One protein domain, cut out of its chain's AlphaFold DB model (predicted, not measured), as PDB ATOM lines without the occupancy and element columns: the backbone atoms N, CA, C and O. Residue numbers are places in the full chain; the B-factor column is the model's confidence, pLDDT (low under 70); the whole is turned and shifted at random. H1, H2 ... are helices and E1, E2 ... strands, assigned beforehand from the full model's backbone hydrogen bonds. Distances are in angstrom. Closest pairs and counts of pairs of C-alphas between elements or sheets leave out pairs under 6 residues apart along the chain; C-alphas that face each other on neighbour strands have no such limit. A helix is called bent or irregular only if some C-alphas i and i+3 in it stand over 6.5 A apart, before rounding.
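Overview. This is residues 297 to 452 of the 574 residues of an uncharacterized protein of Candidatus Pacearchaeota archaeon (UniProt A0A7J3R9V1). A twisted sheet of seven strands runs through the domain, with H1 covering one face near its E3 edge and H3 and H4 over the opposite face near its E7 edge. H2, side by side with H4, only grazes the sheet with its residues 389 to 393. The printed part has 156 residues, with four named helices and seven named strands in the order E1 E2 H1 E3 E4 E5 H2 E6 H3 E7 H4. The sheet's order is E3 E4 E2 E5 E6 E1 E7, mixed, and the class is mixed, helices and strands, with under half of the residues in named elements. The whole is compact, with a radius of gyration of the C-alphas of 15.5 A and spans of 44 by 39 by 29 A.

Arrangement. In the sheet, E3 (residues 342 to 344) is an edge strand, parallel to E4 (357 to 360), with N 344 and O 359 2.8 A apart. E4 is parallel to E2 (317 to 320), with N 360 and O 319 at 2.8 A. E2 is parallel to E5 (374 to 378), with N 320 and O 376 at 2.8 A. E5 is parallel to E6 (405 to 410), with N 408 and O 375 at 2.8 A. E6 is parallel to E1 (298 to 303), with N 301 and O 407 at 2.8 A. E1 is antiparallel to the other edge strand, E7 (429 to 431), with N 300 and O 430 at 2.8 A. H1 (324 to 336) lies over E3 and E4 at a height over the sheet of 9.3 A, along the strands; its closest C-alphas to E4 are those of Ala 327 and Ile 359, 6.2 A. E2, H1 and E3 form a split strand-helix-strand unit, two strands running the same way with E4 between them, and its crossover is right-handed. E5, H2 (383 to 393) and E6 form a strand-helix-strand unit of parallel neighbours, also right-handed. H3 (418 to 424) lies over E1, height 9.8 A, on the opposite face from H1. H4 (432 to 443), on the same face as H3, stands up from the sheet at 57 degrees. H4 touches H3 with residues 435 to 439 alone, at a steep tilt of 45 degrees, opposite ways; their closest C-alphas are those of Ile 423 and Leu 438, 6.3 A. H2 and H4 only just touch, with 3 pairs of C-alphas within 8 A, the closest those of Ile 390 and Thr 436, 7.1 A. Every O i to N i+4 pair is within hydrogen-bond range in H1 and H4, against 5 of 7 in H2 and 2 of 3 in H3.

Along the chain. E1 begins at C-alpha 298 (-57.615, -17.761, 3.685) and is 15.8 A long; E6 is 16.7 A and E5 13.9 A. H1 is 18.2 A, H2 16.2 A and H4 16.1 A, ending at C-alpha 443 (-46.538, -20.867, 21.653). H2 is only just irregular: C-alphas 384 and 387 are 6.8 A apart.

Size, cuts and confidence. The C-alphas farthest apart, of Asn 338 and Lys 451, are 46.5 A apart, and the printed part has no cut. The links E1 to E2, E3 to E4, E4 to E5 and H2 to E6 are long. Mean pLDDT of the printed part is 77.8; 38 residues are under 70, among them 345 to 353 and 444 to 452.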
ATOM      1  N   PRO A 297     -60.493 -13.863   3.380       83.94
ATOM      2  CA  PRO A 297     -60.493 -15.236   3.862       83.94
ATOM      3  C   PRO A 297     -59.407 -16.115   3.251       83.94
ATOM      4  O   PRO A 297     -59.330 -16.222   2.028       83.94
ATOM      5  N   ILE A 298     -58.618 -16.775   4.098       88.81
ATOM      6  CA  ILE A 298     -57.615 -17.761   3.685       88.81
ATOM      7  C   ILE A 298     -57.899 -19.079   4.394       88.81
ATOM      8  O   ILE A 298     -57.987 -19.125   5.624       88.81
ATOM      9  N   GLU A 299     -58.018 -20.133   3.600       92.69
ATOM     10  CA  GLU A 299     -58.113 -21.516   4.042       92.69
ATOM     11  C   GLU A 299     -56.698 -22.094   4.176       92.69
ATOM     12  O   GLU A 299     -55.926 -22.086   3.220       92.69
ATOM     13  N   VAL A 300     -56.331 -22.549   5.370       93.38
ATOM     14  CA  VAL A 300     -55.033 -23.154   5.679       93.38
ATOM     15  C   VAL A 300     -55.232 -24.656   5.817       93.38
ATOM     16  O   VAL A 300     -56.048 -25.089   6.626       93.38
ATOM     17  N   ASN A 301     -54.487 -25.426   5.031       94.88
ATOM     18  CA  ASN A 301     -54.551 -26.879   4.953       94.88
ATOM     19  C   ASN A 301     -53.228 -27.477   5.427       94.88
ATOM     20  O   ASN A 301     -52.156 -26.994   5.045       94.88
ATOM     21  N   LEU A 302     -53.310 -28.534   6.224       93.75
ATOM     22  CA  LEU A 302     -52.166 -29.347   6.611       93.75
ATOM     23  C   LEU A 302     -52.031 -30.532   5.650       93.75
ATOM     24  O   LEU A 302     -53.022 -31.191   5.349       93.75
ATOM     25  N   VAL A 303     -50.818 -30.799   5.169       93.88
ATOM     26  CA  VAL A 303     -50.540 -31.876   4.211       93.88
ATOM     27  C   VAL A 303     -49.399 -32.747   4.737       93.88
ATOM     28  O   VAL A 303     -48.309 -32.252   5.026       93.88
ATOM     29  N   GLU A 304     -49.651 -34.052   4.868       90.25
ATOM     30  CA  GLU A 304     -48.674 -35.034   5.377       90.25
ATOM     31  C   GLU A 304     -47.810 -35.676   4.273       90.25
ATOM     32  O   GLU A 304     -46.907 -36.454   4.571       90.25
ATOM     33  N   ASP A 305     -48.047 -35.303   3.014       88.81
ATOM     34  CA  ASP A 305     -47.335 -35.793   1.828       88.81
ATOM     35  C   ASP A 305     -46.191 -34.864   1.372       88.81
ATOM     36  O   ASP A 305     -45.929 -33.815   1.967       88.81
ATOM     37  N   GLU A 306     -45.480 -35.260   0.308       86.81
ATOM     38  CA  GLU A 306     -44.471 -34.409  -0.341       86.81
ATOM     39  C   GLU A 306     -45.123 -33.221  -1.047       86.81
ATOM     40  O   GLU A 306     -46.250 -33.290  -1.540       86.81
ATOM     41  N   MET A 307     -44.384 -32.114  -1.126       90.31
ATOM     42  CA  MET A 307     -44.835 -30.947  -1.870       90.31
ATOM     43  C   MET A 307     -44.714 -31.186  -3.376       90.31
ATOM     44  O   MET A 307     -43.671 -30.948  -3.983       90.31
ATOM     45  N   GLU A 308     -45.813 -31.616  -3.991       90.62
ATOM     46  CA  GLU A 308     -45.911 -31.758  -5.441       90.62
ATOM     47  C   GLU A 308     -46.135 -30.407  -6.129       90.62
ATOM     48  O   GLU A 308     -47.060 -29.647  -5.819       90.62
ATOM     49  N   ILE A 309     -45.292 -30.108  -7.116       93.69
ATOM     50  CA  ILE A 309     -45.385 -28.870  -7.887       93.69
ATOM     51  C   ILE A 309     -46.288 -29.100  -9.083       93.69
ATOM     52  O   ILE A 309     -45.999 -29.931  -9.943       93.69
ATOM     53  N   ASN A 310     -47.333 -28.287  -9.207       93.44
ATOM     54  CA  ASN A 310     -48.094 -28.217 -10.441       93.44
ATOM     55  C   ASN A 310     -47.322 -27.348 -11.454       93.44
ATOM     56  O   ASN A 310     -47.234 -26.134 -11.263       93.44
ATOM     57  N   PRO A 311     -46.793 -27.908 -12.560       90.62
ATOM     58  CA  PRO A 311     -46.015 -27.139 -13.533       90.62
ATOM     59  C   PRO A 311     -46.873 -26.160 -14.352       90.62
ATOM     60  O   PRO A 311     -46.337 -25.308 -15.060       90.62
ATOM     61  N   LYS A 312     -48.206 -26.280 -14.311       90.69
ATOM     62  CA  LYS A 312     -49.145 -25.422 -15.049       90.69
ATOM     63  C   LYS A 312     -50.317 -25.026 -14.146       90.69
ATOM     64  O   LYS A 312     -51.451 -25.434 -14.408       90.69
ATOM     65  N   PRO A 313     -50.069 -24.231 -13.091       90.94
ATOM     66  CA  PRO A 313     -51.128 -23.831 -12.184       90.94
ATOM     67  C   PRO A 313     -52.156 -22.964 -12.921       90.94
ATOM     68  O   PRO A 313     -51.825 -22.117 -13.759       90.94
ATOM     69  N   HIS A 314     -53.435 -23.199 -12.628       87.12
ATOM     70  CA  HIS A 314     -54.526 -22.386 -13.171       87.12
ATOM     71  C   HIS A 314     -54.566 -20.994 -12.529       87.12
ATOM     72  O   HIS A 314     -54.941 -20.022 -13.198       87.12
ATOM     73  N   LEU A 315     -54.141 -20.920 -11.269       90.06
ATOM     74  CA  LEU A 315     -54.099 -19.748 -10.405       90.06
ATOM     75  C   LEU A 315     -52.668 -19.203 -10.283       90.06
ATOM     76  O   LEU A 315     -51.706 -19.855 -10.692       90.06
ATOM     77  N   GLU A 316     -52.527 -17.983  -9.773       91.06
ATOM     78  CA  GLU A 316     -51.229 -17.447  -9.361       91.06
ATOM     79  C   GLU A 316     -50.773 -18.137  -8.060       91.06
ATOM     80  O   GLU A 316     -51.254 -17.815  -6.968       91.06
ATOM     81  N   THR A 317     -49.839 -19.081  -8.191       93.94
ATOM     82  CA  THR A 317     -49.419 -20.025  -7.146       93.94
ATOM     83  C   THR A 317     -47.931 -19.874  -6.827       93.94
ATOM     84  O   THR A 317     -47.083 -19.824  -7.725       93.94
ATOM     85  N   ILE A 318     -47.601 -19.838  -5.534       92.81
ATOM     86  CA  ILE A 318     -46.220 -19.799  -5.037       92.81
ATOM     87  C   ILE A 318     -45.873 -21.053  -4.229       92.81
ATOM     88  O   ILE A 318     -46.662 -21.492  -3.394       92.81
ATOM     89  N   TYR A 319     -44.674 -21.587  -4.454       94.00
ATOM     90  CA  TYR A 319     -44.094 -22.704  -3.712       94.00
ATOM     91  C   TYR A 319     -42.873 -22.219  -2.929       94.00
ATOM     92  O   TYR A 319     -41.879 -21.794  -3.522       94.00
ATOM     93  N   PHE A 320     -42.968 -22.255  -1.604       86.88
ATOM     94  CA  PHE A 320     -41.902 -21.918  -0.671       86.88
ATOM     95  C   PHE A 320     -41.146 -23.172  -0.253       86.88
ATOM     96  O   PHE A 320     -41.680 -24.036   0.442       86.88
ATOM     97  N   PHE A 321     -39.874 -23.204  -0.623       78.38
ATOM     98  CA  PHE A 321     -38.917 -24.191  -0.155       78.38
ATOM     99  C   PHE A 321     -38.039 -23.575   0.925       78.38
ATOM    100  O   PHE A 321     -37.649 -22.402   0.853       78.38
ATOM    101  N   ASN A 322     -37.656 -24.382   1.901       68.19
ATOM    102  CA  ASN A 322     -36.719 -23.949   2.930       68.19
ATOM    103  C   ASN A 322     -35.266 -23.927   2.406       68.19
ATOM    104  O   ASN A 322     -34.422 -23.188   2.918       68.19
ATOM    105  N   SER A 323     -34.970 -24.688   1.345       66.75
ATOM    106  CA  SER A 323     -33.652 -24.757   0.702       66.75
ATOM    107  C   SER A 323     -33.593 -23.946  -0.597       66.75
ATOM    108  O   SER A 323     -34.320 -24.202  -1.555       66.75
ATOM    109  N   VAL A 324     -32.649 -23.000  -0.655       60.12
ATOM    110  CA  VAL A 324     -32.331 -22.210  -1.863       60.12
ATOM    111  C   VAL A 324     -31.861 -23.099  -3.012       60.12
ATOM    112  O   VAL A 324     -32.223 -22.851  -4.158       60.12
ATOM    113  N   ILE A 325     -31.073 -24.134  -2.711       58.28
ATOM    114  CA  ILE A 325     -30.531 -25.047  -3.724       58.28
ATOM    115  C   ILE A 325     -31.662 -25.872  -4.326       58.28
ATOM    116  O   ILE A 325     -31.818 -25.883  -5.539       58.28
ATOM    117  N   THR A 326     -32.491 -26.479  -3.476       67.75
ATOM    118  CA  THR A 326     -33.626 -27.304  -3.900       67.75
ATOM    119  C   THR A 326     -34.581 -26.495  -4.771       67.75
ATOM    120  O   THR A 326     -34.908 -26.911  -5.878       67.75
ATOM    121  N   ALA A 327     -34.939 -25.286  -4.333       70.19
ATOM    122  CA  ALA A 327     -35.764 -24.374  -5.116       70.19
ATOM    123  C   ALA A 327     -35.147 -24.040  -6.487       70.19
ATOM    124  O   ALA A 327     -35.848 -24.033  -7.496       70.19
ATOM    125  N   HIS A 328     -33.837 -23.779  -6.540       74.00
ATOM    126  CA  HIS A 328     -33.140 -23.446  -7.782       74.00
ATOM    127  C   HIS A 328     -33.020 -24.648  -8.732       74.00
ATOM    128  O   HIS A 328     -33.220 -24.509  -9.938       74.00
ATOM    129  N   GLU A 329     -32.718 -25.838  -8.213       74.44
ATOM    130  CA  GLU A 329     -32.638 -27.077  -8.996       74.44
ATOM    131  C   GLU A 329     -33.991 -27.418  -9.620       74.44
ATOM    132  O   GLU A 329     -34.068 -27.628 -10.831       74.44
ATOM    133  N   ILE A 330     -35.055 -27.345  -8.821       82.56
ATOM    134  CA  ILE A 330     -36.439 -27.507  -9.265       82.56
ATOM    135  C   ILE A 330     -36.797 -26.470 -10.334       82.56
ATOM    136  O   ILE A 330     -37.320 -26.815 -11.394       82.56
ATOM    137  N   ALA A 331     -36.493 -25.191 -10.093       83.06
ATOM    138  CA  ALA A 331     -36.741 -24.132 -11.064       83.06
ATOM    139  C   ALA A 331     -36.003 -24.402 -12.388       83.06
ATOM    140  O   ALA A 331     -36.572 -24.250 -13.469       83.06
ATOM    141  N   ASN A 332     -34.752 -24.857 -12.327       80.19
ATOM    142  CA  ASN A 332     -33.968 -25.201 -13.510       80.19
ATOM    143  C   ASN A 332     -34.507 -26.423 -14.249       80.19
ATOM    144  O   ASN A 332     -34.520 -26.424 -15.480       80.19
ATOM    145  N   GLU A 333     -34.950 -27.451 -13.537       88.00
ATOM    146  CA  GLU A 333     -35.581 -28.623 -14.140       88.00
ATOM    147  C   GLU A 333     -36.875 -28.240 -14.866       88.00
ATOM    148  O   GLU A 333     -37.057 -28.568 -16.040       88.00
ATOM    149  N   LEU A 334     -37.730 -27.447 -14.220       92.19
ATOM    150  CA  LEU A 334     -38.953 -26.925 -14.826       92.19
ATOM    151  C   LEU A 334     -38.647 -26.079 -16.075       92.19
ATOM    152  O   LEU A 334     -39.281 -26.275 -17.115       92.19
ATOM    153  N   ARG A 335     -37.635 -25.202 -16.027       89.00
ATOM    154  CA  ARG A 335     -37.185 -24.424 -17.198       89.00
ATOM    155  C   ARG A 335     -36.683 -25.320 -18.331       89.00
ATOM    156  O   ARG A 335     -37.040 -25.077 -19.482       89.00
ATOM    157  N   LYS A 336     -35.899 -26.366 -18.034       91.06
ATOM    158  CA  LYS A 336     -35.445 -27.361 -19.030       91.06
ATOM    159  C   LYS A 336     -36.622 -28.085 -19.687       91.06
ATOM    160  O   LYS A 336     -36.566 -28.384 -20.875       91.06
ATOM    161  N   ASN A 337     -37.709 -28.269 -18.944       93.06
ATOM    162  CA  ASN A 337     -38.976 -28.810 -19.433       93.06
ATOM    163  C   ASN A 337     -39.889 -27.748 -20.088       93.06
ATOM    164  O   ASN A 337     -41.082 -27.984 -20.279       93.06
ATOM    165  N   ASN A 338     -39.345 -26.580 -20.461       91.25
ATOM    166  CA  ASN A 338     -40.050 -25.454 -21.088       91.25
ATOM    167  C   ASN A 338     -41.223 -24.890 -20.263       91.25
ATOM    168  O   ASN A 338     -42.162 -24.305 -20.815       91.25
ATOM    169  N   ILE A 339     -41.182 -25.030 -18.938       92.50
ATOM    170  CA  ILE A 339     -42.154 -24.414 -18.038       92.50
ATOM    171  C   ILE A 339     -41.717 -22.986 -17.718       92.50
ATOM    172  O   ILE A 339     -40.599 -22.734 -17.272       92.50
ATOM    173  N   LYS A 340     -42.626 -22.031 -17.938       89.81
ATOM    174  CA  LYS A 340     -42.417 -20.631 -17.558       89.81
ATOM    175  C   LYS A 340     -42.727 -20.452 -16.078       89.81
ATOM    176  O   LYS A 340     -43.843 -20.733 -15.648       89.81
ATOM    177  N   LEU A 341     -41.762 -19.934 -15.329       90.12
ATOM    178  CA  LEU A 341     -41.891 -19.670 -13.900       90.12
ATOM    179  C   LEU A 341     -41.154 -18.395 -13.507       90.12
ATOM    180  O   LEU A 341     -40.304 -17.893 -14.242       90.12
ATOM    181  N   THR A 342     -41.492 -17.869 -12.341       85.69
ATOM    182  CA  THR A 342     -40.746 -16.805 -11.670       85.69
ATOM    183  C   THR A 342     -39.961 -17.430 -10.523       85.69
ATOM    184  O   THR A 342     -40.542 -18.074  -9.655       85.69
ATOM    185  N   GLU A 343     -38.641 -17.253 -10.512       78.69
ATOM    186  CA  GLU A 343     -37.784 -17.730  -9.423       78.69
ATOM    187  C   GLU A 343     -37.429 -16.581  -8.470       78.69
ATOM    188  O   GLU A 343     -36.956 -15.533  -8.921       78.69
ATOM    189  N   TRP A 344     -37.630 -16.798  -7.164       73.38
ATOM    190  CA  TRP A 344     -37.256 -15.900  -6.064       73.38
ATOM    191  C   TRP A 344     -36.566 -16.647  -4.926       73.38
ATOM    192  O   TRP A 344     -37.045 -16.731  -3.794       73.38
ATOM    193  N   THR A 345     -35.396 -17.175  -5.246       64.38
ATOM    194  CA  THR A 345     -34.525 -17.918  -4.327       64.38
ATOM    195  C   THR A 345     -33.433 -17.042  -3.707       64.38
ATOM    196  O   THR A 345     -32.756 -17.458  -2.770       64.38
ATOM    197  N   GLY A 346     -33.261 -15.817  -4.222       56.06
ATOM    198  CA  GLY A 346     -32.159 -14.909  -3.888       56.06
ATOM    199  C   GLY A 346     -30.941 -15.034  -4.813       56.06
ATOM    200  O   GLY A 346     -30.062 -14.179  -4.739       56.06
ATOM    201  N   ILE A 347     -30.906 -16.043  -5.694       48.47
ATOM    202  CA  ILE A 347     -29.830 -16.262  -6.679       48.47
ATOM    203  C   ILE A 347     -30.094 -15.475  -7.967       48.47
ATOM    204  O   ILE A 347     -29.206 -14.786  -8.462       48.47
ATOM    205  N   GLU A 348     -31.321 -15.525  -8.486       43.25
ATOM    206  CA  GLU A 348     -31.690 -14.876  -9.743       43.25
ATOM    207  C   GLU A 348     -32.892 -13.941  -9.529       43.25
ATOM    208  O   GLU A 348     -33.910 -14.327  -8.952       43.25
ATOM    209  N   LYS A 349     -32.790 -12.685  -9.984       47.47
ATOM    210  CA  LYS A 349     -33.956 -11.802 -10.140       47.47
ATOM    211  C   LYS A 349     -34.473 -12.017 -11.556       47.47
ATOM    212  O   LYS A 349     -33.945 -11.410 -12.485       47.47
ATOM    213  N   SER A 350     -35.484 -12.868 -11.729       47.50
ATOM    214  CA  SER A 350     -36.122 -13.000 -13.045       47.50
ATOM    215  C   SER A 350     -36.589 -11.614 -13.526       47.50
ATOM    216  O   SER A 350     -37.340 -10.919 -12.841       47.50
ATOM    217  N   LYS A 351     -36.068 -11.172 -14.683       45.53
ATOM    218  CA  LYS A 351     -36.392  -9.873 -15.312       45.53
ATOM    219  C   LYS A 351     -37.788  -9.880 -15.971       45.53
ATOM    220  O   LYS A 351     -38.237  -8.852 -16.475       45.53
ATOM    221  N   ASP A 352     -38.464 -11.027 -15.957       47.81
ATOM    222  CA  ASP A 352     -39.710 -11.278 -16.673       47.81
ATOM    223  C   ASP A 352     -40.964 -10.813 -15.919       47.81
ATOM    224  O   ASP A 352     -40.975 -10.606 -14.704       47.81
ATOM    225  N   LYS A 353     -42.068 -10.673 -16.671       63.28
ATOM    226  CA  LYS A 353     -43.415 -10.554 -16.096       63.28
ATOM    227  C   LYS A 353     -43.663 -11.724 -15.139       63.28
ATOM    228  O   LYS A 353     -43.323 -12.858 -15.460       63.28
ATOM    229  N   LEU A 354     -44.305 -11.425 -14.008       74.88
ATOM    230  CA  LEU A 354     -44.737 -12.417 -13.027       74.88
ATOM    231  C   LEU A 354     -45.480 -13.562 -13.731       74.88
ATOM    232  O   LEU A 354     -46.518 -13.334 -14.358       74.88
ATOM    233  N   ASN A 355     -44.928 -14.768 -13.649       85.88
ATOM    234  CA  ASN A 355     -45.573 -15.974 -14.146       85.88
ATOM    235  C   ASN A 355     -46.547 -16.510 -13.091       85.88
ATOM    236  O   ASN A 355     -46.416 -16.219 -11.904       85.88
ATOM    237  N   LYS A 356     -47.516 -17.323 -13.528       89.50
ATOM    238  CA  LYS A 356     -48.471 -17.970 -12.617       89.50
ATOM    239  C   LYS A 356     -47.808 -18.936 -11.639       89.50
ATOM    240  O   LYS A 356     -48.312 -19.109 -10.543       89.50
ATOM    241  N   LEU A 357     -46.699 -19.553 -12.045       93.19
ATOM    242  CA  LEU A 357     -45.902 -20.439 -11.206       93.19
ATOM    243  C   LEU A 357     -44.715 -19.675 -10.625       93.19
ATOM    244  O   LEU A 357     -43.895 -19.140 -11.379       93.19
ATOM    245  N   ILE A 358     -44.608 -19.660  -9.300       90.44
ATOM    246  CA  ILE A 358     -43.516 -19.004  -8.587       90.44
ATOM    247  C   ILE A 358     -42.818 -20.021  -7.688       90.44
ATOM    248  O   ILE A 358     -43.459 -20.669  -6.864       90.44
ATOM    249  N   ILE A 359     -41.500 -20.128  -7.829       88.12
ATOM    250  CA  ILE A 359     -40.637 -20.951  -6.979       88.12
ATOM    251  C   ILE A 359     -39.817 -20.017  -6.096       88.12
ATOM    252  O   ILE A 359     -39.111 -19.142  -6.604       88.12
ATOM    253  N   ALA A 360     -39.931 -20.158  -4.780       81.81
ATOM    254  CA  ALA A 360     -39.412 -19.182  -3.836       81.81
ATOM    255  C   ALA A 360     -38.823 -19.810  -2.570       81.81
ATOM    256  O   ALA A 360     -39.058 -20.972  -2.251       81.81
ATOM    257  N   THR A 361     -38.073 -19.001  -1.830       72.62
ATOM    258  CA  THR A 361     -37.622 -19.296  -0.462       72.62
ATOM    259  C   THR A 361     -38.030 -18.170   0.485       72.62
ATOM    260  O   THR A 361     -38.827 -17.298   0.122       72.62
ATOM    261  N   SER A 362     -37.433 -18.115   1.679       68.12
ATOM    262  CA  SER A 362     -37.592 -16.989   2.605       68.12
ATOM    263  C   SER A 362     -37.251 -15.621   2.001       68.12
ATOM    264  O   SER A 362     -37.717 -14.592   2.489       68.12
ATOM    265  N   ALA A 363     -36.538 -15.576   0.871       65.75
ATOM    266  CA  ALA A 363     -36.331 -14.351   0.101       65.75
ATOM    267  C   ALA A 363     -37.645 -13.675  -0.351       65.75
ATOM    268  O   ALA A 363     -37.679 -12.452  -0.492       65.75
ATOM    269  N   ALA A 364     -38.724 -14.440  -0.545       71.06
ATOM    270  CA  ALA A 364     -40.041 -13.923  -0.926       71.06
ATOM    271  C   ALA A 364     -40.959 -13.610   0.275       71.06
ATOM    272  O   ALA A 364     -42.081 -13.125   0.099       71.06
ATOM    273  N   GLU A 365     -40.497 -13.837   1.510       68.50
ATOM    274  CA  GLU A 365     -41.276 -13.564   2.726       68.50
ATOM    275  C   GLU A 365     -41.388 -12.087   3.066       68.50
ATOM    276  O   GLU A 365     -42.182 -11.746   3.938       68.50
ATOM    277  N   ILE A 366     -40.640 -11.199   2.412       60.53
ATOM    278  CA  ILE A 366     -40.641  -9.763   2.704       60.53
ATOM    279  C   ILE A 366     -40.980  -8.989   1.453       60.53
ATOM    280  O   ILE A 366     -40.467  -9.280   0.379       60.53
ATOM    281  N   GLY A 367     -41.748  -7.913   1.628       54.75
ATOM    282  CA  GLY A 367     -41.670  -6.806   0.680       54.75
ATOM    283  C   GLY A 367     -42.045  -7.206  -0.742       54.75
ATOM    284  O   GLY A 367     -41.470  -6.660  -1.671       54.75
ATOM    285  N   LEU A 368     -42.971  -8.163  -0.872       62.84
ATOM    286  CA  LEU A 368     -43.651  -8.554  -2.101       62.84
ATOM    287  C   LEU A 368     -45.151  -8.297  -1.951       62.84
ATOM    288  O   LEU A 368     -45.760  -8.770  -0.983       62.84
ATOM    289  N   ASP A 369     -45.719  -7.499  -2.855       63.28
ATOM    290  CA  ASP A 369     -47.158  -7.218  -2.941       63.28
ATOM    291  C   ASP A 369     -47.693  -7.703  -4.290       63.28
ATOM    292  O   ASP A 369     -47.554  -7.037  -5.314       63.28
ATOM    293  N   LEU A 370     -48.198  -8.935  -4.298       70.94
ATOM    294  CA  LEU A 370     -48.495  -9.695  -5.508       70.94
ATOM    295  C   LEU A 370     -49.873 -10.346  -5.386       70.94
ATOM    296  O   LEU A 370     -50.253 -10.734  -4.277       70.94
ATOM    297  N   PRO A 371     -50.602 -10.516  -6.500       77.06
ATOM    298  CA  PRO A 371     -51.948 -11.084  -6.516       77.06
ATOM    299  C   PRO A 371     -51.934 -12.615  -6.388       77.06
ATOM    300  O   PRO A 371     -52.506 -13.316  -7.211       77.06
ATOM    301  N   LEU A 372     -51.258 -13.138  -5.364       85.81
ATOM    302  CA  LEU A 372     -51.148 -14.574  -5.116       85.81
ATOM    303  C   LEU A 372     -52.475 -15.126  -4.592       85.81
ATOM    304  O   LEU A 372     -53.081 -14.552  -3.679       85.81
ATOM    305  N   GLN A 373     -52.898 -16.252  -5.158       90.00
ATOM    306  CA  GLN A 373     -54.143 -16.938  -4.814       90.00
ATOM    307  C   GLN A 373     -53.878 -18.195  -3.987       90.00
ATOM    308  O   GLN A 373     -54.594 -18.455  -3.019       90.00
ATOM    309  N   GLU A 374     -52.819 -18.926  -4.328       93.88
ATOM    310  CA  GLU A 374     -52.438 -20.168  -3.659       93.88
ATOM    311  C   GLU A 374     -50.985 -20.119  -3.184       93.88
ATOM    312  O   GLU A 374     -50.105 -19.561  -3.847       93.88
ATOM    313  N   MET A 375     -50.735 -20.703  -2.015       94.50
ATOM    314  CA  MET A 375     -49.411 -20.798  -1.409       94.50
ATOM    315  C   MET A 375     -49.173 -22.215  -0.899       94.50
ATOM    316  O   MET A 375     -49.995 -22.761  -0.170       94.50
ATOM    317  N   HIS A 376     -48.025 -22.776  -1.252       96.31
ATOM    318  CA  HIS A 376     -47.518 -24.049  -0.760       96.31
ATOM    319  C   HIS A 376     -46.217 -23.781  -0.010       96.31
ATOM    320  O   HIS A 376     -45.378 -23.026  -0.503       96.31
ATOM    321  N   THR A 377     -46.043 -24.347   1.179       92.56
ATOM    322  CA  THR A 377     -44.822 -24.158   1.970       92.56
ATOM    323  C   THR A 377     -44.419 -25.419   2.706       92.56
ATOM    324  O   THR A 377     -45.244 -26.068   3.345       92.56
ATOM    325  N   GLU A 378     -43.122 -25.701   2.697       84.88
ATOM    326  CA  GLU A 378     -42.510 -26.667   3.609       84.88
ATOM    327  C   GLU A 378     -42.513 -26.133   5.048       84.88
ATOM    328  O   GLU A 378     -42.389 -24.924   5.280       84.88
ATOM    329  N   PHE A 379     -42.614 -27.047   6.011       81.06
ATOM    330  CA  PHE A 379     -42.380 -26.806   7.430       81.06
ATOM    331  C   PHE A 379     -41.390 -27.854   7.957       81.06
ATOM    332  O   PHE A 379     -41.632 -29.052   7.830       81.06
ATOM    333  N   TRP A 380     -40.268 -27.434   8.547       68.19
ATOM    334  CA  TRP A 380     -39.254 -28.355   9.081       68.19
ATOM    335  C   TRP A 380     -39.530 -28.800  10.511       68.19
ATOM    336  O   TRP A 380     -38.807 -29.657  11.024       68.19
ATOM    337  N   GLY A 381     -40.554 -28.275  11.179       67.44
ATOM    338  CA  GLY A 381     -40.840 -28.679  12.552       67.44
ATOM    339  C   GLY A 381     -39.869 -28.051  13.529       67.44
ATOM    340  O   GLY A 381     -39.236 -28.766  14.303       67.44
ATOM    341  N   GLN A 382     -39.728 -26.730  13.467       64.69
ATOM    342  CA  GLN A 382     -39.058 -25.950  14.496       64.69
ATOM    343  C   GLN A 382     -39.932 -24.764  14.912       64.69
ATOM    344  O   GLN A 382     -40.635 -24.161  14.105       64.69
ATOM    345  N   ASP A 383     -39.881 -24.420  16.186       59.25
ATOM    346  CA  ASP A 383     -40.663 -23.347  16.799       59.25
ATOM    347  C   ASP A 383     -40.314 -21.953  16.247       59.25
ATOM    348  O   ASP A 383     -41.201 -21.133  15.991       59.25
ATOM    349  N   TRP A 384     -39.039 -21.712  15.939       61.62
ATOM    350  CA  TRP A 384     -38.579 -20.486  15.289       61.62
ATOM    351  C   TRP A 384     -39.113 -20.298  13.853       61.62
ATOM    352  O   TRP A 384     -39.033 -19.182  13.341       61.62
ATOM    353  N   GLU A 385     -39.680 -21.325  13.200       62.25
ATOM    354  CA  GLU A 385     -40.295 -21.209  11.860       62.25
ATOM    355  C   GLU A 385     -41.707 -20.615  11.897       62.25
ATOM    356  O   GLU A 385     -42.208 -20.137  10.877       62.25
ATOM    357  N   ILE A 386     -42.365 -20.608  13.058       71.94
ATOM    358  CA  ILE A 386     -43.759 -20.163  13.190       71.94
ATOM    359  C   ILE A 386     -43.970 -18.720  12.681       71.94
ATOM    360  O   ILE A 386     -44.928 -18.483  11.938       71.94
ATOM    361  N   PRO A 387     -43.110 -17.728  13.004       66.75
ATOM    362  CA  PRO A 387     -43.237 -16.382  12.445       66.75
ATOM    363  C   PRO A 387     -43.126 -16.345  10.914       66.75
ATOM    364  O   PRO A 387     -43.886 -15.620  10.268       66.75
ATOM    365  N   SER A 388     -42.217 -17.136  10.340       71.38
ATOM    366  CA  SER A 388     -42.032 -17.264   8.890       71.38
ATOM    367  C   SER A 388     -43.277 -17.865   8.226       71.38
ATOM    368  O   SER A 388     -43.791 -17.321   7.247       71.38
ATOM    369  N   LEU A 389     -43.862 -18.901   8.827       76.81
ATOM    370  CA  LEU A 389     -45.093 -19.533   8.356       76.81
ATOM    371  C   LEU A 389     -46.279 -18.554   8.314       76.81
ATOM    372  O   LEU A 389     -46.956 -18.437   7.291       76.81
ATOM    373  N   ILE A 390     -46.490 -17.782   9.387       76.06
ATOM    374  CA  ILE A 390     -47.524 -16.731   9.436       76.06
ATOM    375  C   ILE A 390     -47.292 -15.698   8.321       76.06
ATOM    376  O   ILE A 390     -48.244 -15.267   7.661       76.06
ATOM    377  N   GLN A 391     -46.033 -15.316   8.077       71.75
ATOM    378  CA  GLN A 391     -45.676 -14.385   7.005       71.75
ATOM    379  C   GLN A 391     -45.980 -14.949   5.617       71.75
ATOM    380  O   GLN A 391     -46.591 -14.239   4.815       71.75
ATOM    381  N   ARG A 392     -45.610 -16.206   5.337       82.12
ATOM    382  CA  ARG A 392     -45.890 -16.894   4.063       82.12
ATOM    383  C   ARG A 392     -47.392 -16.973   3.799       82.12
ATOM    384  O   ARG A 392     -47.840 -16.583   2.723       82.12
ATOM    385  N   ILE A 393     -48.192 -17.361   4.796       86.12
ATOM    386  CA  ILE A 393     -49.663 -17.408   4.680       86.12
ATOM    387  C   ILE A 393     -50.226 -16.000   4.439       86.12
ATOM    388  O   ILE A 393     -51.129 -15.807   3.630       86.12
ATOM    389  N   GLY A 394     -49.652 -14.976   5.073       78.94
ATOM    390  CA  GLY A 394     -50.005 -13.575   4.841       78.94
ATOM    391  C   GLY A 394     -49.631 -13.014   3.460       78.94
ATOM    392  O   GLY A 394     -49.861 -11.821   3.223       78.94
ATOM    393  N   ARG A 395     -49.028 -13.803   2.556       77.88
ATOM    394  CA  ARG A 395     -48.708 -13.383   1.176       77.88
ATOM    395  C   ARG A 395     -49.887 -13.529   0.216       77.88
ATOM    396  O   ARG A 395     -49.932 -12.787  -0.761       77.88
ATOM    397  N   ILE A 396     -50.834 -14.414   0.510       86.12
ATOM    398  CA  ILE A 396     -52.082 -14.571  -0.248       86.12
ATOM    399  C   ILE A 396     -53.210 -13.741   0.378       86.12
ATOM    400  O   ILE A 396     -53.048 -13.159   1.452       86.12
ATOM    401  N   GLY A 397     -54.343 -13.625  -0.315       81.88
ATOM    402  CA  GLY A 397     -55.539 -12.965   0.221       81.88
ATOM    403  C   GLY A 397     -55.469 -11.441   0.288       81.88
ATOM    404  O   GLY A 397     -56.261 -10.828   0.991       81.88
ATOM    405  N   ARG A 398     -54.534 -10.793  -0.419       75.56
ATOM    406  CA  ARG A 398     -54.378  -9.321  -0.392       75.56
ATOM    407  C   ARG A 398     -55.188  -8.579  -1.448       75.56
ATOM    408  O   ARG A 398     -55.414  -7.379  -1.323       75.56
ATOM    409  N   PHE A 399     -55.597  -9.288  -2.491       76.88
ATOM    410  CA  PHE A 399     -56.278  -8.731  -3.651       76.88
ATOM    411  C   PHE A 399     -57.656  -9.361  -3.787       76.88
ATOM    412  O   PHE A 399     -57.899 -10.448  -3.277       76.88
ATOM    413  N   GLU A 400     -58.571  -8.674  -4.459       79.81
ATOM    414  CA  GLU A 400     -59.875  -9.254  -4.760       79.81
ATOM    415  C   GLU A 400     -59.716 -10.422  -5.740       79.81
ATOM    416  O   GLU A 400     -59.032 -10.301  -6.756       79.81
ATOM    417  N   SER A 401     -60.342 -11.555  -5.429       79.88
ATOM    418  CA  SER A 401     -60.301 -12.762  -6.251       79.88
ATOM    419  C   SER A 401     -61.680 -13.407  -6.309       79.88
ATOM    420  O   SER A 401     -62.430 -13.390  -5.334       79.88
ATOM    421  N   LYS A 402     -61.999 -14.002  -7.462       81.81
ATOM    422  CA  LYS A 402     -63.171 -14.877  -7.624       81.81
ATOM    423  C   LYS A 402     -62.928 -16.282  -7.067       81.81
ATOM    424  O   LYS A 402     -63.884 -17.026  -6.873       81.81
ATOM    425  N   HIS A 403     -61.665 -16.640  -6.842       83.69
ATOM    426  CA  HIS A 403     -61.245 -17.925  -6.295       83.69
ATOM    427  C   HIS A 403     -60.918 -17.789  -4.803       83.69
ATOM    428  O   HIS A 403     -60.351 -16.763  -4.411       83.69
ATOM    429  N   PRO A 404     -61.252 -18.798  -3.978       85.25
ATOM    430  CA  PRO A 404     -60.859 -18.818  -2.574       85.25
ATOM    431  C   PRO A 404     -59.334 -18.869  -2.447       85.25
ATOM    432  O   PRO A 404     -58.660 -19.491  -3.267       85.25
ATOM    433  N   PHE A 405     -58.801 -18.223  -1.412       91.69
ATOM    434  CA  PHE A 405     -57.369 -18.246  -1.127       91.69
ATOM    435  C   PHE A 405     -57.013 -19.470  -0.297       91.69
ATOM    436  O   PHE A 405     -57.665 -19.729   0.719       91.69
ATOM    437  N   LYS A 406     -55.960 -20.185  -0.701       94.44
ATOM    438  CA  LYS A 406     -55.540 -21.428  -0.047       94.44
ATOM    439  C   LYS A 406     -54.056 -21.435   0.284       94.44
ATOM    440  O   LYS A 406     -53.221 -21.118  -0.561       94.44
ATOM    441  N   ALA A 407     -53.744 -21.817   1.512       95.06
ATOM    442  CA  ALA A 407     -52.406 -22.116   1.989       95.06
ATOM    443  C   ALA A 407     -52.298 -23.615   2.284       95.06
ATOM    444  O   ALA A 407     -53.194 -24.179   2.909       95.06
ATOM    445  N   PHE A 408     -51.199 -24.236   1.876       96.19
ATOM    446  CA  PHE A 408     -50.888 -25.641   2.121       96.19
ATOM    447  C   PHE A 408     -49.552 -25.738   2.854       96.19
ATOM    448  O   PHE A 408     -48.540 -25.218   2.378       96.19
ATOM    449  N   ILE A 409     -49.565 -26.378   4.020       94.69
ATOM    450  CA  ILE A 409     -48.400 -26.556   4.886       94.69
ATOM    451  C   ILE A 409     -47.993 -28.023   4.825       94.69
ATOM    452  O   ILE A 409     -48.728 -28.885   5.303       94.69
ATOM    453  N   TYR A 410     -46.827 -28.295   4.253       92.81
ATOM    454  CA  TYR A 410     -46.306 -29.646   4.069       92.81
ATOM    455  C   TYR A 410     -45.398 -30.024   5.237       92.81
ATOM    456  O   TYR A 410     -44.432 -29.311   5.522       92.81
ATOM    457  N   ILE A 411     -45.709 -31.136   5.911       88.62
ATOM    458  CA  ILE A 411     -45.025 -31.564   7.147       88.62
ATOM    459  C   ILE A 411     -44.333 -32.928   7.058       88.62
ATOM    460  O   ILE A 411     -43.809 -33.387   8.073       88.62
ATOM    461  N   LYS A 412     -44.305 -33.576   5.884       81.25
ATOM    462  CA  LYS A 412     -43.748 -34.932   5.720       81.25
ATOM    463  C   LYS A 412     -42.342 -35.085   6.311       81.25
ATOM    464  O   LYS A 412     -42.088 -36.019   7.065       81.25
ATOM    465  N   ASP A 413     -41.459 -34.134   6.014       71.44
ATOM    466  CA  ASP A 413     -40.056 -34.152   6.452       71.44
ATOM    467  C   ASP A 413     -39.799 -33.307   7.712       71.44
ATOM    468  O   ASP A 413     -38.646 -33.027   8.069       71.44
ATOM    469  N   ALA A 414     -40.859 -32.884   8.405       71.00
ATOM    470  CA  ALA A 414     -40.727 -32.102   9.623       71.00
ATOM    471  C   ALA A 414     -40.077 -32.938  10.738       71.00
ATOM    472  O   ALA A 414     -40.467 -34.071  11.013       71.00
ATOM    473  N   GLN A 415     -39.110 -32.361  11.452       69.62
ATOM    474  CA  GLN A 415     -38.505 -32.977  12.638       69.62
ATOM    475  C   GLN A 415     -39.487 -33.052  13.807       69.62
ATOM    476  O   GLN A 415     -39.457 -33.995  14.594       69.62
ATOM    477  N   GLN A 416     -40.337 -32.032  13.932       76.38
ATOM    478  CA  GLN A 416     -41.365 -31.915  14.962       76.38
ATOM    479  C   GLN A 416     -42.711 -31.553  14.310       76.38
ATOM    480  O   GLN A 416     -43.185 -30.423  14.449       76.38
ATOM    481  N   PRO A 417     -43.342 -32.490  13.576       81.06
ATOM    482  CA  PRO A 417     -44.606 -32.235  12.878       81.06
ATOM    483  C   PRO A 417     -45.738 -31.872  13.849       81.06
ATOM    484  O   PRO A 417     -46.620 -31.086  13.505       81.06
ATOM    485  N   TYR A 418     -45.677 -32.384  15.085       84.06
ATOM    486  CA  TYR A 418     -46.632 -32.098  16.161       84.06
ATOM    487  C   TYR A 418     -46.751 -30.603  16.485       84.06
ATOM    488  O   TYR A 418     -47.794 -30.163  16.963       84.06
ATOM    489  N   LEU A 419     -45.735 -29.786  16.165       79.38
ATOM    490  CA  LEU A 419     -45.819 -28.344  16.388       79.38
ATOM    491  C   LEU A 419     -46.994 -27.699  15.635       79.38
ATOM    492  O   LEU A 419     -47.634 -26.783  16.144       79.38
ATOM    493  N   ILE A 420     -47.305 -28.210  14.444       86.44
ATOM    494  CA  ILE A 420     -48.440 -27.746  13.645       86.44
ATOM    495  C   ILE A 420     -49.587 -28.750  13.701       86.44
ATOM    496  O   ILE A 420     -50.732 -28.333  13.835       86.44
ATOM    497  N   LYS A 421     -49.318 -30.060  13.679       87.38
ATOM    498  CA  LYS A 421     -50.370 -31.090  13.683       87.38
ATOM    499  C   LYS A 421     -51.315 -30.962  14.881       87.38
ATOM    500  O   LYS A 421     -52.525 -31.012  14.710       87.38
ATOM    501  N   ASP A 422     -50.783 -30.676  16.066       86.75
ATOM    502  CA  ASP A 422     -51.599 -30.471  17.266       86.75
ATOM    503  C   ASP A 422     -52.501 -29.225  17.182       86.75
ATOM    504  O   ASP A 422     -53.533 -29.186  17.836       86.75
ATOM    505  N   ILE A 423     -52.113 -28.194  16.414       87.94
ATOM    506  CA  ILE A 423     -52.948 -26.997  16.187       87.94
ATOM    507  C   ILE A 423     -54.178 -27.367  15.356       87.94
ATOM    508  O   ILE A 423     -55.261 -26.826  15.555       87.94
ATOM    509  N   PHE A 424     -53.992 -28.288  14.413       87.75
ATOM    510  CA  PHE A 424     -55.039 -28.807  13.544       87.75
ATOM    511  C   PHE A 424     -55.938 -29.837  14.244       87.75
ATOM    512  O   PHE A 424     -57.098 -29.995  13.855       87.75
ATOM    513  N   GLU A 425     -55.460 -30.457  15.327       81.31
ATOM    514  CA  GLU A 425     -56.146 -31.534  16.046       81.31
ATOM    515  C   GLU A 425     -56.576 -32.655  15.073       81.31
ATOM    516  O   GLU A 425     -55.727 -33.350  14.520       81.31
ATOM    517  N   ASN A 426     -57.890 -32.809  14.846       71.38
ATOM    518  CA  ASN A 426     -58.504 -33.759  13.907       71.38
ATOM    519  C   ASN A 426     -59.008 -33.101  12.607       71.38
ATOM    520  O   ASN A 426     -59.647 -33.767  11.794       71.38
ATOM    521  N   ASN A 427     -58.813 -31.795  12.429       77.88
ATOM    522  CA  ASN A 427     -59.231 -31.089  11.221       77.88
ATOM    523  C   ASN A 427     -58.044 -30.973  10.271       77.88
ATOM    524  O   ASN A 427     -56.980 -30.541  10.683       77.88
ATOM    525  N   GLU A 428     -58.230 -31.256   8.987       80.06
ATOM    526  CA  GLU A 428     -57.175 -31.043   7.980       80.06
ATOM    527  C   GLU A 428     -57.078 -29.572   7.542       80.06
ATOM    528  O   GLU A 428     -56.076 -29.138   6.971       80.06
ATOM    529  N   THR A 429     -58.108 -28.778   7.856       88.69
ATOM    530  CA  THR A 429     -58.291 -27.436   7.308       88.69
ATOM    531  C   THR A 429     -58.885 -26.463   8.328       88.69
ATOM    532  O   THR A 429     -59.783 -26.814   9.098       88.69
ATOM    533  N   MET A 430     -58.438 -25.204   8.308       90.12
ATOM    534  CA  MET A 430     -59.023 -24.115   9.100       90.12
ATOM    535  C   MET A 430     -58.811 -22.729   8.474       90.12
ATOM    536  O   MET A 430     -58.101 -22.573   7.489       90.12
ATOM    537  N   THR A 431     -59.408 -21.684   9.050       85.50
ATOM    538  CA  THR A 431     -59.131 -20.296   8.634       85.50
ATOM    539  C   THR A 431     -57.771 -19.825   9.139       85.50
ATOM    540  O   THR A 431     -57.408 -20.153  10.269       85.50
ATOM    541  N   LYS A 432     -57.096 -18.939   8.399       85.62
ATOM    542  CA  LYS A 432     -55.876 -18.250   8.862       85.62
ATOM    543  C   LYS A 432     -56.025 -17.594  10.240       85.62
ATOM    544  O   LYS A 432     -55.074 -17.649  11.015       85.62
ATOM    545  N   ASP A 433     -57.166 -16.974  10.538       79.50
ATOM    546  CA  ASP A 433     -57.356 -16.262  11.809       79.50
ATOM    547  C   ASP A 433     -57.359 -17.241  12.983       79.50
ATOM    548  O   ASP A 433     -56.493 -17.137  13.845       79.50
ATOM    549  N   LYS A 434     -58.210 -18.277  12.925       84.50
ATOM    550  CA  LYS A 434     -58.192 -19.394  13.885       84.50
ATOM    551  C   LYS A 434     -56.808 -20.049  13.998       84.50
ATOM    552  O   LYS A 434     -56.338 -20.306  15.097       84.50
ATOM    553  N   PHE A 435     -56.131 -20.288  12.873       86.38
ATOM    554  CA  PHE A 435     -54.779 -20.851  12.867       86.38
ATOM    555  C   PHE A 435     -53.777 -19.962  13.616       86.38
ATOM    556  O   PHE A 435     -52.982 -20.443  14.418       86.38
ATOM    557  N   THR A 436     -53.830 -18.651  13.377       79.56
ATOM    558  CA  THR A 436     -52.937 -17.670  14.007       79.56
ATOM    559  C   THR A 436     -53.243 -17.515  15.496       79.56
ATOM    560  O   THR A 436     -52.314 -17.400  16.293       79.56
ATOM    561  N   GLU A 437     -54.522 -17.521  15.872       80.62
ATOM    562  CA  GLU A 437     -54.994 -17.502  17.259       80.62
ATOM    563  C   GLU A 437     -54.453 -18.706  18.032       80.62
ATOM    564  O   GLU A 437     -53.698 -18.515  18.983       80.62
ATOM    565  N   LEU A 438     -54.706 -19.927  17.552       85.19
ATOM    566  CA  LEU A 438     -54.244 -21.159  18.197       85.19
ATOM    567  C   LEU A 438     -52.714 -21.244  18.286       85.19
ATOM    568  O   LEU A 438     -52.167 -21.680  19.299       85.19
ATOM    569  N   LEU A 439     -51.995 -20.794  17.249       80.00
ATOM    570  CA  LEU A 439     -50.535 -20.695  17.304       80.00
ATOM    571  C   LEU A 439     -50.068 -19.744  18.411       80.00
ATOM    572  O   LEU A 439     -49.118 -20.059  19.126       80.00
ATOM    573  N   ASN A 440     -50.714 -18.585  18.552       73.81
ATOM    574  CA  ASN A 440     -50.367 -17.613  19.587       73.81
ATOM    575  C   ASN A 440     -50.767 -18.095  20.990       73.81
ATOM    576  O   ASN A 440     -50.060 -17.784  21.943       73.81
ATOM    577  N   GLU A 441     -51.852 -18.857  21.138       79.88
ATOM    578  CA  GLU A 441     -52.231 -19.480  22.414       79.88
ATOM    579  C   GLU A 441     -51.215 -20.543  22.841       79.88
ATOM    580  O   GLU A 441     -50.769 -20.551  23.989       79.88
ATOM    581  N   LYS A 442     -50.810 -21.419  21.914       79.56
ATOM    582  CA  LYS A 442     -49.932 -22.556  22.220       79.56
ATOM    583  C   LYS A 442     -48.480 -22.151  22.455       79.56
ATOM    584  O   LYS A 442     -47.837 -22.663  23.367       79.56
ATOM    585  N   TYR A 443     -47.953 -21.257  21.624       70.38
ATOM    586  CA  TYR A 443     -46.538 -20.867  21.653       70.38
ATOM    587  C   TYR A 443     -46.304 -19.501  22.300       70.38
ATOM    588  O   TYR A 443     -45.165 -19.040  22.387       70.38
ATOM    589  N   GLY A 444     -47.377 -18.845  22.745       61.12
ATOM    590  CA  GLY A 444     -47.333 -17.449  23.136       61.12
ATOM    591  C   GLY A 444     -46.990 -16.532  21.959       61.12
ATOM    592  O   GLY A 444     -46.810 -16.926  20.799       61.12
ATOM    593  N   ILE A 445     -46.817 -15.255  22.278       53.31
ATOM    594  CA  ILE A 445     -46.080 -14.348  21.406       53.31
ATOM    595  C   ILE A 445     -44.605 -14.731  21.553       53.31
ATOM    596  O   ILE A 445     -43.989 -14.368  22.547       53.31
ATOM    597  N   TYR A 446     -44.069 -15.495  20.594       46.69
ATOM    598  CA  TYR A 446     -42.678 -15.973  20.601       46.69
ATOM    599  C   TYR A 446     -41.698 -14.843  20.969       46.69
ATOM    600  O   TYR A 446     -41.440 -13.940  20.165       46.69
ATOM    601  N   GLU A 447     -41.176 -14.865  22.197       42.69
ATOM    602  CA  GLU A 447     -40.127 -13.949  22.625       42.69
ATOM    603  C   GLU A 447     -38.802 -14.505  22.128       42.69
ATOM    604  O   GLU A 447     -38.309 -15.523  22.605       42.69
ATOM    605  N   PHE A 448     -38.217 -13.828  21.144       40.78
ATOM    606  CA  PHE A 448     -36.878 -14.159  20.693       40.78
ATOM    607  C   PHE A 448     -35.900 -14.151  21.891       40.78
ATOM    608  O   PHE A 448     -35.677 -13.105  22.511       40.78
ATOM    609  N   ASN A 449     -35.290 -15.300  22.198       38.69
ATOM    610  CA  ASN A 449     -34.253 -15.424  23.218       38.69
ATOM    611  C   ASN A 449     -32.863 -15.431  22.549       38.69
ATOM    612  O   ASN A 449     -32.563 -16.319  21.751       38.69
ATOM    613  N   PRO A 450     -31.966 -14.480  22.887       36.84
ATOM    614  CA  PRO A 450     -30.613 -14.402  22.327       36.84
ATOM    615  C   PRO A 450     -29.805 -15.701  22.395       36.84
ATOM    616  O   PRO A 450     -28.955 -15.921  21.535       36.84
ATOM    617  N   LYS A 451     -30.066 -16.557  23.390       35.53
ATOM    618  CA  LYS A 451     -29.372 -17.843  23.565       35.53
ATOM    619  C   LYS A 451     -29.786 -18.907  22.546       35.53
ATOM    620  O   LYS A 451     -28.994 -19.810  22.292       35.53
ATOM    621  N   ASP A 452     -30.959 -18.767  21.936       34.41
ATOM    622  CA  ASP A 452     -31.483 -19.710  20.941       34.41
ATOM    623  C   ASP A 452     -30.900 -19.429  19.545       34.41
ATOM    624  O   ASP A 452     -31.037 -20.219  18.612       34.41
TER     625      ASP A 452